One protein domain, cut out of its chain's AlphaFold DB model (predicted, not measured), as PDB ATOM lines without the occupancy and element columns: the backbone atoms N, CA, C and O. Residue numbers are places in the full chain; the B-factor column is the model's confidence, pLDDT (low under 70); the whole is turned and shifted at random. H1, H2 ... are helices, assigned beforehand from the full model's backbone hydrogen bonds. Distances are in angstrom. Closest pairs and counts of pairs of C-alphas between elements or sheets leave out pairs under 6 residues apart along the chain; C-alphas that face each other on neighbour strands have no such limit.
ATOM      1  N   ASP A   8     171.557 141.082 147.978       85.62
ATOM      2  CA  ASP A   8     172.612 142.042 148.307       85.62
ATOM      3  C   ASP A   8     173.555 142.293 147.121       85.62
ATOM      4  O   ASP A   8     173.943 143.435 146.895       85.62
ATOM      5  N   GLN A   9     173.867 141.269 146.324       86.38
ATOM      6  CA  GLN A   9     174.706 141.385 145.126       86.38
ATOM      7  C   GLN A   9     173.983 142.129 144.000       86.38
ATOM      8  O   GLN A   9     174.577 142.986 143.349       86.38
ATOM      9  N   LYS A  10     172.682 141.874 143.815       86.56
ATOM     10  CA  LYS A  10     171.843 142.641 142.877       86.56
ATOM     11  C   LYS A  10     171.745 144.104 143.300       86.56
ATOM     12  O   LYS A  10     171.953 145.002 142.489       86.56
ATOM     13  N   LYS A  11     171.510 144.351 144.593       89.88
ATOM     14  CA  LYS A  11     171.507 145.701 145.165       89.88
ATOM     15  C   LYS A  11     172.860 146.386 144.982       89.88
ATOM     16  O   LYS A  11     172.896 147.557 144.617       89.88
ATOM     17  N   LEU A  12     173.962 145.672 145.208       89.50
ATOM     18  CA  LEU A  12     175.308 146.181 144.968       89.50
ATOM     19  C   LEU A  12     175.498 146.561 143.495       89.50
ATOM     20  O   LEU A  12     176.039 147.630 143.233       89.50
ATOM     21  N   ALA A  13     175.007 145.757 142.547       88.50
ATOM     22  CA  ALA A  13     175.055 146.083 141.122       88.50
ATOM     23  C   ALA A  13     174.324 147.391 140.805       88.50
ATOM     24  O   ALA A  13     174.913 148.276 140.191       88.50
ATOM     25  N   THR A  14     173.092 147.556 141.301       89.25
ATOM     26  CA  THR A  14     172.324 148.802 141.141       89.25
ATOM     27  C   THR A  14     173.047 150.003 141.747       89.25
ATOM     28  O   THR A  14     173.088 151.078 141.150       89.25
ATOM     29  N   LEU A  15     173.634 149.839 142.935       90.94
ATOM     30  CA  LEU A  15     174.375 150.915 143.592       90.94
ATOM     31  C   LEU A  15     175.646 151.282 142.819       90.94
ATOM     32  O   LEU A  15     175.927 152.465 142.663       90.94
ATOM     33  N   LEU A  16     176.389 150.296 142.311       89.94
ATOM     34  CA  LEU A  16     177.589 150.523 141.505       89.94
ATOM     35  C   LEU A  16     177.265 151.176 140.162       89.94
ATOM     36  O   LEU A  16     178.001 152.060 139.742       89.94
ATOM     37  N   GLU A  17     176.173 150.783 139.508       88.94
ATOM     38  CA  GLU A  17     175.692 151.425 138.282       88.94
ATOM     39  C   GLU A  17     175.378 152.904 138.528       88.94
ATOM     40  O   GLU A  17     175.930 153.776 137.856       88.94
ATOM     41  N   ALA A  18     174.566 153.197 139.549       86.88
ATOM     42  CA  ALA A  18     174.207 154.565 139.909       86.88
ATOM     43  C   ALA A  18     175.443 155.404 140.278       86.88
ATOM     44  O   ALA A  18     175.570 156.551 139.848       86.88
ATOM     45  N   LEU A  19     176.372 154.824 141.039       87.44
ATOM     46  CA  LEU A  19     177.609 155.483 141.442       87.44
ATOM     47  C   LEU A  19     178.524 155.753 140.241       87.44
ATOM     48  O   LEU A  19     179.022 156.867 140.092       87.44
ATOM     49  N   LYS A  20     178.679 154.776 139.340       87.25
ATOM     50  CA  LYS A  20     179.447 154.912 138.096       87.25
ATOM     51  C   LYS A  20     178.879 156.016 137.213       87.25
ATOM     52  O   LYS A  20     179.644 156.803 136.670       87.25
ATOM     53  N   MET A  21     177.554 156.108 137.095       81.06
ATOM     54  CA  MET A  21     176.910 157.190 136.347       81.06
ATOM     55  C   MET A  21     177.219 158.569 136.936       81.06
ATOM     56  O   MET A  21     177.419 159.514 136.178       81.06
ATOM     57  N   VAL A  22     177.236 158.709 138.263       80.25
ATOM     58  CA  VAL A  22     177.563 159.984 138.919       80.25
ATOM     59  C   VAL A  22     179.034 160.335 138.699       80.25
ATOM     60  O   VAL A  22     179.320 161.392 138.139       80.25
ATOM     61  N   TRP A  23     179.948 159.424 139.031       81.25
ATOM     62  CA  TRP A  23     181.387 159.672 138.938       81.25
ATOM     63  C   TRP A  23     181.881 159.898 137.510       81.25
ATOM     64  O   TRP A  23     182.678 160.801 137.289       81.25
ATOM     65  N   ASP A  24     181.407 159.131 136.521       76.69
ATOM     66  CA  ASP A  24     181.867 159.306 135.133       76.69
ATOM     67  C   ASP A  24     181.398 160.655 134.554       76.69
ATOM     68  O   ASP A  24     182.084 161.265 133.733       76.69
ATOM     69  N   ARG A  25     180.245 161.162 135.017       74.81
ATOM     70  CA  ARG A  25     179.746 162.499 134.662       74.81
ATOM     71  C   ARG A  25     180.543 163.608 135.345       74.81
ATOM     72  O   ARG A  25     180.838 164.602 134.685       74.81
ATOM     73  N   GLU A  26     180.886 163.443 136.620       71.81
ATOM     74  CA  GLU A  26     181.723 164.387 137.376       71.81
ATOM     75  C   GLU A  26     183.130 164.477 136.777       71.81
ATOM     76  O   GLU A  26     183.532 165.556 136.348       71.81
ATOM     77  N   LEU A  27     183.819 163.342 136.617       72.00
ATOM     78  CA  LEU A  27     185.185 163.274 136.088       72.00
ATOM     79  C   LEU A  27     185.305 163.906 134.693       72.00
ATOM     80  O   LEU A  27     186.227 164.664 134.417       72.00
ATOM     81  N   ARG A  28     184.347 163.643 133.798       67.25
ATOM     82  CA  ARG A  28     184.354 164.243 132.452       67.25
ATOM     83  C   ARG A  28     183.965 165.718 132.457       67.25
ATOM     84  O   ARG A  28     184.387 166.454 131.566       67.25
ATOM     85  N   GLY A  29     183.139 166.140 133.416       66.31
ATOM     86  CA  GLY A  29     182.876 167.552 133.674       66.31
ATOM     87  C   GLY A  29     184.166 168.275 134.051       66.31
ATOM     88  O   GLY A  29     184.491 169.289 133.438       66.31
ATOM     89  N   GLU A  30     184.937 167.697 134.972       67.38
ATOM     90  CA  GLU A  30     186.259 168.190 135.362       67.38
ATOM     91  C   GLU A  30     187.234 168.216 134.176       67.38
ATOM     92  O   GLU A  30     187.804 169.269 133.894       67.38
ATOM     93  N   ASP A  31     187.368 167.123 133.416       67.56
ATOM     94  CA  ASP A  31     188.239 167.065 132.229       67.56
ATOM     95  C   ASP A  31     187.874 168.135 131.187       67.56
ATOM     96  O   ASP A  31     188.754 168.782 130.607       67.56
ATOM     97  N   ALA A  32     186.576 168.342 130.939       65.25
ATOM     98  CA  ALA A  32     186.100 169.361 130.012       65.25
ATOM     99  C   ALA A  32     186.443 170.772 130.507       65.25
ATOM    100  O   ALA A  32     186.902 171.593 129.716       65.25
ATOM    101  N   MET A  33     186.273 171.040 131.806       65.00
ATOM    102  CA  MET A  33     186.642 172.319 132.412       65.00
ATOM    103  C   MET A  33     188.154 172.559 132.355       65.00
ATOM    104  O   MET A  33     188.577 173.648 131.978       65.00
ATOM    105  N   LEU A  34     188.967 171.544 132.660       69.81
ATOM    106  CA  LEU A  34     190.432 171.617 132.599       69.81
ATOM    107  C   LEU A  34     190.960 171.808 131.170       69.81
ATOM    108  O   LEU A  34     192.029 172.385 130.980       69.81
ATOM    109  N   SER A  35     190.217 171.334 130.169       72.44
ATOM    110  CA  SER A  35     190.571 171.469 128.751       72.44
ATOM    111  C   SER A  35     190.128 172.802 128.131       72.44
ATOM    112  O   SER A  35     190.549 173.123 127.017       72.44
ATOM    113  N   MET A  36     189.261 173.567 128.802       67.38
ATOM    114  CA  MET A  36     188.792 174.869 128.327       67.38
ATOM    115  C   MET A  36     189.777 175.984 128.683       67.38
ATOM    116  O   MET A  36     190.356 176.015 129.765       67.38
ATOM    117  N   ASP A  37     189.918 176.958 127.783       76.25
ATOM    118  CA  ASP A  37     190.622 178.197 128.108       76.25
ATOM    119  C   ASP A  37     189.850 178.994 129.172       76.25
ATOM    120  O   ASP A  37     188.619 179.085 129.130       76.25
ATOM    121  N   MET A  38     190.572 179.619 130.106       68.69
ATOM    122  CA  MET A  38     189.989 180.348 131.241       68.69
ATOM    123  C   MET A  38     189.022 181.457 130.806       68.69
ATOM    124  O   MET A  38     188.043 181.727 131.504       68.69
ATOM    125  N   VAL A  39     189.260 182.079 129.644       73.19
ATOM    126  CA  VAL A  39     188.400 183.144 129.103       73.19
ATOM    127  C   VAL A  39     187.051 182.590 128.630       73.19
ATOM    128  O   VAL A  39     186.038 183.279 128.737       73.19
ATOM    129  N   ALA A  40     187.014 181.344 128.151       65.56
ATOM    130  CA  ALA A  40     185.785 180.655 127.761       65.56
ATOM    131  C   ALA A  40     185.088 179.978 128.953       65.56
ATOM    132  O   ALA A  40     183.861 179.907 128.993       65.56
ATOM    133  N   LEU A  41     185.858 179.511 129.939       63.34
ATOM    134  CA  LEU A  41     185.345 178.792 131.102       63.34
ATOM    135  C   LEU A  41     184.600 179.706 132.089       63.34
ATOM    136  O   LEU A  41     183.537 179.344 132.586       63.34
ATOM    137  N   PHE A  42     185.129 180.903 132.361       66.94
ATOM    138  CA  PHE A  42     184.545 181.836 133.331       66.94
ATOM    139  C   PHE A  42     183.072 182.208 133.051       66.94
ATOM    140  O   PHE A  42     182.261 182.102 133.974       66.94
ATOM    141  N   PRO A  43     182.673 182.608 131.823       69.25
ATOM    142  CA  PRO A  43     181.273 182.918 131.538       69.25
ATOM    143  C   PRO A  43     180.358 181.690 131.652       69.25
ATOM    144  O   PRO A  43     179.239 181.838 132.132       69.25
ATOM    145  N   LEU A  44     180.838 180.489 131.303       62.59
ATOM    146  CA  LEU A  44     180.070 179.247 131.453       62.59
ATOM    147  C   LEU A  44     179.811 178.905 132.926       62.59
ATOM    148  O   LEU A  44     178.685 178.573 133.287       62.59
ATOM    149  N   ILE A  45     180.829 179.027 133.787       66.06
ATOM    150  CA  ILE A  45     180.669 178.832 135.235       66.06
ATOM    151  C   ILE A  45     179.706 179.877 135.801       66.06
ATOM    152  O   ILE A  45     178.828 179.529 136.587       66.06
ATOM    153  N   ALA A  46     179.846 181.147 135.407       69.31
ATOM    154  CA  ALA A  46     178.991 182.225 135.897       69.31
ATOM    155  C   ALA A  46     177.518 182.022 135.502       69.31
ATOM    156  O   ALA A  46     176.633 182.168 136.344       69.31
ATOM    157  N   GLU A  47     177.258 181.637 134.251       70.25
ATOM    158  CA  GLU A  47     175.916 181.344 133.745       70.25
ATOM    159  C   GLU A  47     175.303 180.121 134.440       70.25
ATOM    160  O   GLU A  47     174.195 180.211 134.973       70.25
ATOM    161  N   ALA A  48     176.039 179.006 134.519       64.69
ATOM    162  CA  ALA A  48     175.583 177.791 135.192       64.69
ATOM    163  C   ALA A  48     175.314 178.026 136.687       64.69
ATOM    164  O   ALA A  48     174.292 177.578 137.208       64.69
ATOM    165  N   THR A  49     176.182 178.785 137.365       68.50
ATOM    166  CA  THR A  49     175.996 179.167 138.772       68.50
ATOM    167  C   THR A  49     174.749 180.030 138.938       68.50
ATOM    168  O   THR A  49     173.943 179.757 139.821       68.50
ATOM    169  N   SER A  50     174.538 181.029 138.073       73.12
ATOM    170  CA  SER A  50     173.357 181.897 138.147       73.12
ATOM    171  C   SER A  50     172.058 181.115 137.936       73.12
ATOM    172  O   SER A  50     171.138 181.237 138.741       73.12
ATOM    173  N   ALA A  51     171.999 180.260 136.910       70.31
ATOM    174  CA  ALA A  51     170.828 179.428 136.627       70.31
ATOM    175  C   ALA A  51     170.524 178.452 137.776       70.31
ATOM    176  O   ALA A  51     169.370 178.230 138.145       70.31
ATOM    177  N   THR A  52     171.572 177.895 138.377       66.81
ATOM    178  CA  THR A  52     171.467 176.976 139.509       66.81
ATOM    179  C   THR A  52     170.980 177.680 140.783       66.81
ATOM    180  O   THR A  52     170.097 177.171 141.475       66.81
ATOM    181  N   VAL A  53     171.505 178.875 141.071       74.00
ATOM    182  CA  VAL A  53     171.075 179.729 142.190       74.00
ATOM    183  C   VAL A  53     169.608 180.138 142.041       74.00
ATOM    184  O   VAL A  53     168.856 180.107 143.014       74.00
ATOM    185  N   GLU A  54     169.178 180.497 140.831       78.94
ATOM    186  CA  GLU A  54     167.774 180.804 140.549       78.94
ATOM    187  C   GLU A  54     166.871 179.585 140.760       78.94
ATOM    188  O   GLU A  54     165.842 179.693 141.429       78.94
ATOM    189  N   ALA A  55     167.277 178.409 140.268       70.81
ATOM    190  CA  ALA A  55     166.538 177.161 140.458       70.81
ATOM    191  C   ALA A  55     166.428 176.748 141.938       70.81
ATOM    192  O   ALA A  55     165.423 176.161 142.339       70.81
ATOM    193  N   ALA A  56     167.422 177.095 142.760       73.69
ATOM    194  CA  ALA A  56     167.395 176.902 144.208       73.69
ATOM    195  C   ALA A  56     166.461 177.883 144.947       73.69
ATOM    196  O   ALA A  56     166.277 177.747 146.153       73.69
ATOM    197  N   GLY A  57     165.847 178.854 144.259       83.50
ATOM    198  CA  GLY A  57     164.971 179.865 144.862       83.50
ATOM    199  C   GLY A  57     165.679 181.175 145.220       83.50
ATOM    200  O   GLY A  57     165.137 181.976 145.981       83.50
ATOM    201  N   GLY A  58     166.869 181.408 144.664       83.31
ATOM    202  CA  GLY A  58     167.662 182.618 144.858       83.31
ATOM    203  C   GLY A  58     168.874 182.423 145.769       83.31
ATOM    204  O   GLY A  58     169.063 181.393 146.415       83.31
ATOM    205  N   LEU A  59     169.721 183.455 145.815       80.25
ATOM    206  CA  LEU A  59     171.054 183.398 146.427       80.25
ATOM    207  C   LEU A  59     171.034 183.118 147.939       80.25
ATOM    208  O   LEU A  59     171.924 182.439 148.441       80.25
ATOM    209  N   GLU A  60     170.020 183.601 148.664       81.25
ATOM    210  CA  GLU A  60     169.861 183.302 150.095       81.25
ATOM    211  C   GLU A  60     169.599 181.816 150.348       81.25
ATOM    212  O   GLU A  60     170.208 181.236 151.243       81.25
ATOM    213  N   VAL A  61     168.735 181.192 149.539       79.00
ATOM    214  CA  VAL A  61     168.412 179.769 149.681       79.00
ATOM    215  C   VAL A  61     169.612 178.924 149.271       79.00
ATOM    216  O   VAL A  61     170.010 178.038 150.020       79.00
ATOM    217  N   TRP A  62     170.267 179.264 148.160       75.69
ATOM    218  CA  TRP A  62     171.498 178.611 147.713       75.69
ATOM    219  C   TRP A  62     172.603 178.609 148.778       75.69
ATOM    220  O   TRP A  62     173.167 177.560 149.080       75.69
ATOM    221  N   ASN A  63     172.879 179.760 149.399       80.38
ATOM    222  CA  ASN A  63     173.907 179.888 150.439       80.38
ATOM    223  C   ASN A  63     173.548 179.165 151.749       80.38
ATOM    224  O   ASN A  63     174.405 179.023 152.618       80.38
ATOM    225  N   SER A  64     172.291 178.739 151.903       78.69
ATOM    226  CA  SER A  64     171.828 177.935 153.036       78.69
ATOM    227  C   SER A  64     171.860 176.424 152.775       78.69
ATOM    228  O   SER A  64     171.697 175.654 153.721       78.69
ATOM    229  N   LEU A  65     172.083 176.003 151.520       75.44
ATOM    230  CA  LEU A  65     172.253 174.598 151.146       75.44
ATOM    231  C   LEU A  65     173.604 174.065 151.629       75.44
ATOM    232  O   LEU A  65     174.594 174.798 151.705       75.44
ATOM    233  N   LEU A  66     173.651 172.765 151.913       71.06
ATOM    234  CA  LEU A  66     174.904 172.072 152.186       71.06
ATOM    235  C   LEU A  66     175.723 171.907 150.888       71.06
ATOM    236  O   LEU A  66     175.192 171.922 149.775       71.06
ATOM    237  N   GLU A  67     177.042 171.766 151.020       61.53
ATOM    238  CA  GLU A  67     177.994 171.718 149.894       61.53
ATOM    239  C   GLU A  67     177.732 170.527 148.934       61.53
ATOM    240  O   GLU A  67     177.962 170.604 147.722       61.53
ATOM    241  N   ASP A  68     177.151 169.441 149.450       55.25
ATOM    242  CA  ASP A  68     176.691 168.268 148.696       55.25
ATOM    243  C   ASP A  68     175.390 168.513 147.903       55.25
ATOM    244  O   ASP A  68     175.133 167.862 146.888       55.25
ATOM    245  N   GLU A  69     174.560 169.467 148.320       55.75
ATOM    246  CA  GLU A  69     173.349 169.860 147.593       55.75
ATOM    247  C   GLU A  69     173.664 170.843 146.459       55.75
ATOM    248  O   GLU A  69     173.079 170.743 145.377       55.75
ATOM    249  N   GLN A  70     174.647 171.723 146.662       57.25
ATOM    250  CA  GLN A  70     175.113 172.677 145.650       57.25
ATOM    251  C   GLN A  70     175.766 171.977 144.445       57.25
ATOM    252  O   GLN A  70     175.474 172.278 143.285       57.25
ATOM    253  N   SER A  71     176.596 170.969 144.696       56.00
ATOM    254  CA  SER A  71     177.276 170.180 143.656       56.00
ATOM    255  C   SER A  71     176.305 169.392 142.756       56.00
ATOM    256  O   SER A  71     176.543 169.230 141.556       56.00
ATOM    257  N   ARG A  72     175.147 168.966 143.276       54.19
ATOM    258  CA  ARG A  72     174.170 168.137 142.541       54.19
ATOM    259  C   ARG A  72     173.405 168.855 141.429       54.19
ATOM    260  O   ARG A  72     172.861 168.151 140.568       54.19
ATOM    261  N   LEU A  73     173.330 170.184 141.449       51.81
ATOM    262  CA  LEU A  73     172.574 170.987 140.480       51.81
ATOM    263  C   LEU A  73     173.379 171.356 139.214       51.81
ATOM    264  O   LEU A  73     172.786 171.712 138.201       51.81
ATOM    265  N   ASN A  74     174.703 171.177 139.207       55.31
ATOM    266  CA  ASN A  74     175.607 171.685 138.162       55.31
ATOM    267  C   ASN A  74     175.731 170.799 136.887       55.31
ATOM    268  O   ASN A  74     176.745 170.812 136.191       55.31
ATOM    269  N   ARG A  75     174.718 169.986 136.544       56.41
ATOM    270  CA  ARG A  75     174.811 168.899 135.530       56.41
ATOM    271  C   ARG A  75     174.559 169.318 134.067       56.41
ATOM    272  O   ARG A  75     173.938 168.572 133.311       56.41
ATOM    273  N   GLY A  76     175.024 170.490 133.637       54.47
ATOM    274  CA  GLY A  76     174.730 171.031 132.295       54.47
ATOM    275  C   GLY A  76     175.493 170.384 131.125       54.47
ATOM    276  O   GLY A  76     175.018 170.387 129.991       54.47
ATOM    277  N   THR A  77     176.665 169.794 131.369       58.56
ATOM    278  CA  THR A  77     177.609 169.417 130.294       58.56
ATOM    279  C   THR A  77     177.290 168.074 129.625       58.56
ATOM    280  O   THR A  77     177.615 167.872 128.457       58.56
ATOM    281  N   PHE A  78     176.612 167.158 130.328       58.22
ATOM    282  CA  PHE A  78     176.283 165.828 129.799       58.22
ATOM    283  C   PHE A  78     175.269 165.886 128.650       58.22
ATOM    284  O   PHE A  78     175.396 165.146 127.674       58.22
ATOM    285  N   GLU A  79     174.280 166.782 128.726       63.97
ATOM    286  CA  GLU A  79     173.217 166.877 127.717       63.97
ATOM    287  C   GLU A  79     173.732 167.276 126.328       63.97
ATOM    288  O   GLU A  79     173.153 166.878 125.316       63.97
ATOM    289  N   ASN A  80     174.869 167.966 126.274       65.44
ATOM    290  CA  ASN A  80     175.488 168.426 125.033       65.44
ATOM    291  C   ASN A  80     176.380 167.367 124.359       65.44
ATOM    292  O   ASN A  80     176.903 167.607 123.270       65.44
ATOM    293  N   LEU A  81     176.560 166.193 124.974       65.88
ATOM    294  CA  LEU A  81     177.325 165.097 124.382       65.88
ATOM    295  C   LEU A  81     176.568 164.430 123.228       65.88
ATOM    296  O   LEU A  81     175.339 164.317 123.234       65.88
ATOM    297  N   SER A  82     177.314 163.905 122.254       71.50
ATOM    298  CA  SER A  82     176.725 163.084 121.194       71.50
ATOM    299  C   SER A  82     176.073 161.822 121.771       71.50
ATOM    300  O   SER A  82     176.483 161.303 122.811       71.50
ATOM    301  N   LEU A  83     175.090 161.266 121.059       71.50
ATOM    302  CA  LEU A  83     174.394 160.048 121.487       71.50
ATOM    303  C   LEU A  83     175.356 158.869 121.728       71.50
ATOM    304  O   LEU A  83     175.134 158.074 122.636       71.50
ATOM    305  N   ALA A  84     176.432 158.762 120.943       65.12
ATOM    306  CA  ALA A  84     177.452 157.732 121.124       65.12
ATOM    307  C   ALA A  84     178.228 157.917 122.439       65.12
ATOM    308  O   ALA A  84     178.439 156.952 123.165       65.12
ATOM    309  N   GLN A  85     178.590 159.155 122.784       64.94
ATOM    310  CA  GLN A  85     179.269 159.465 124.044       64.94
ATOM    311  C   GLN A  85     178.355 159.223 125.247       64.94
ATOM    312  O   GLN A  85     178.780 158.570 126.194       64.94
ATOM    313  N   LYS A  86     177.091 159.670 125.181       66.44
ATOM    314  CA  LYS A  86     176.092 159.396 126.227       66.44
ATOM    315  C   LYS A  86     175.941 157.890 126.462       66.44
ATOM    316  O   LYS A  86     176.024 157.439 127.596       66.44
ATOM    317  N   ARG A  87     175.830 157.099 125.387       68.69
ATOM    318  CA  ARG A  87     175.745 155.630 125.467       68.69
ATOM    319  C   ARG A  87     176.959 154.998 126.136       68.69
ATOM    320  O   ARG A  87     176.775 154.131 126.973       68.69
ATOM    321  N   THR A  88     178.175 155.417 125.796       70.81
ATOM    322  CA  THR A  88     179.393 154.893 126.439       70.81
ATOM    323  C   THR A  88     179.450 155.245 127.929       70.81
ATOM    324  O   THR A  88     179.854 154.419 128.746       70.81
ATOM    325  N   ILE A  89     179.015 156.452 128.296       67.62
ATOM    326  CA  ILE A  89     178.991 156.918 129.691       67.62
ATOM    327  C   ILE A  89     177.933 156.180 130.505       67.62
ATOM    328  O   ILE A  89     178.194 155.784 131.637       67.62
ATOM    329  N   ASP A  90     176.761 155.933 129.935       73.50
ATOM    330  CA  ASP A  90     175.697 155.206 130.628       73.50
ATOM    331  C   ASP A  90     175.897 153.678 130.553       73.50
ATOM    332  O   ASP A  90     175.216 152.934 131.252       73.50
ATOM    333  N   LEU A  91     176.851 153.178 129.753       77.31
ATOM    334  CA  LEU A  91     177.095 151.743 129.603       77.31
ATOM    335  C   LEU A  91     177.620 151.137 130.909       77.31
ATOM    336  O   LEU A  91     178.781 151.322 131.280       77.31
TER     337      LEU A  91
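What this domain is: This is residues 8 to 91 of the 339 residues of an uncharacterized protein of Gymnopus androsaceus JB14 (UniProt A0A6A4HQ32). Two long helices, H1 and H2, meet near their ends as a V, with H1 the longer arm and its first residues, 8 to 16, sticking out. Short H3 and H4 follow at the far end of H2, and a long link then leads back to H5, which packs on H1 at residues 21 to 25. The printed part has 84 residues with five named helices, H1 to H5 in chain order, and no named strand: the class is all helix. It is loose, with a radius of gyration of the C-alphas of 15.3 A and spans of 42 by 31 by 19 A.

How they stand to each other: H1, residues 8 to 35, and H2, residues 38 to 55, are close but not clearly touching; their closest C-alphas, of Met 33 and Leu 41, are 6.7 A apart. They run opposite ways at a steep tilt of 48 degrees. H3, residues 59 to 62, and H2 touch only at the corner, and only just, with 3 pairs of C-alphas within 8 A; the closest are those of Val 53 and Leu 59, 5.6 A apart. H4, residues 67 to 71, touches no helix. H5, residues 83 to 90, touches H1 at residues 21 to 25 alone, opposite ways at a steep tilt of 52 degrees; the closest C-alphas, of Met 21 and Asp 90, are 6.2 A apart. Every O i to N i+4 pair is within hydrogen-bond range in H1, H4 and H5, and 12 of 14 in H2; H3 is too short for such a pair.

Where its parts are: H1 begins at C-alpha 8 (172.612, 142.042, 148.307) and is 39.6 A long. H2 begins at C-alpha 38 (189.989, 180.348, 131.241) and is 25.4 A long. H5, 10.4 A long, ends at C-alpha 90 (175.697, 155.206, 130.628).

The domain as a whole: The C-alphas farthest apart, of Asp 8 and Val 39, are 48.0 A apart. The printed part has no cut. The link from H4 to H5, 11 residues, is long. The mean pLDDT of the printed part is 71.9, with 39 residues under 70, among them 67 to 81.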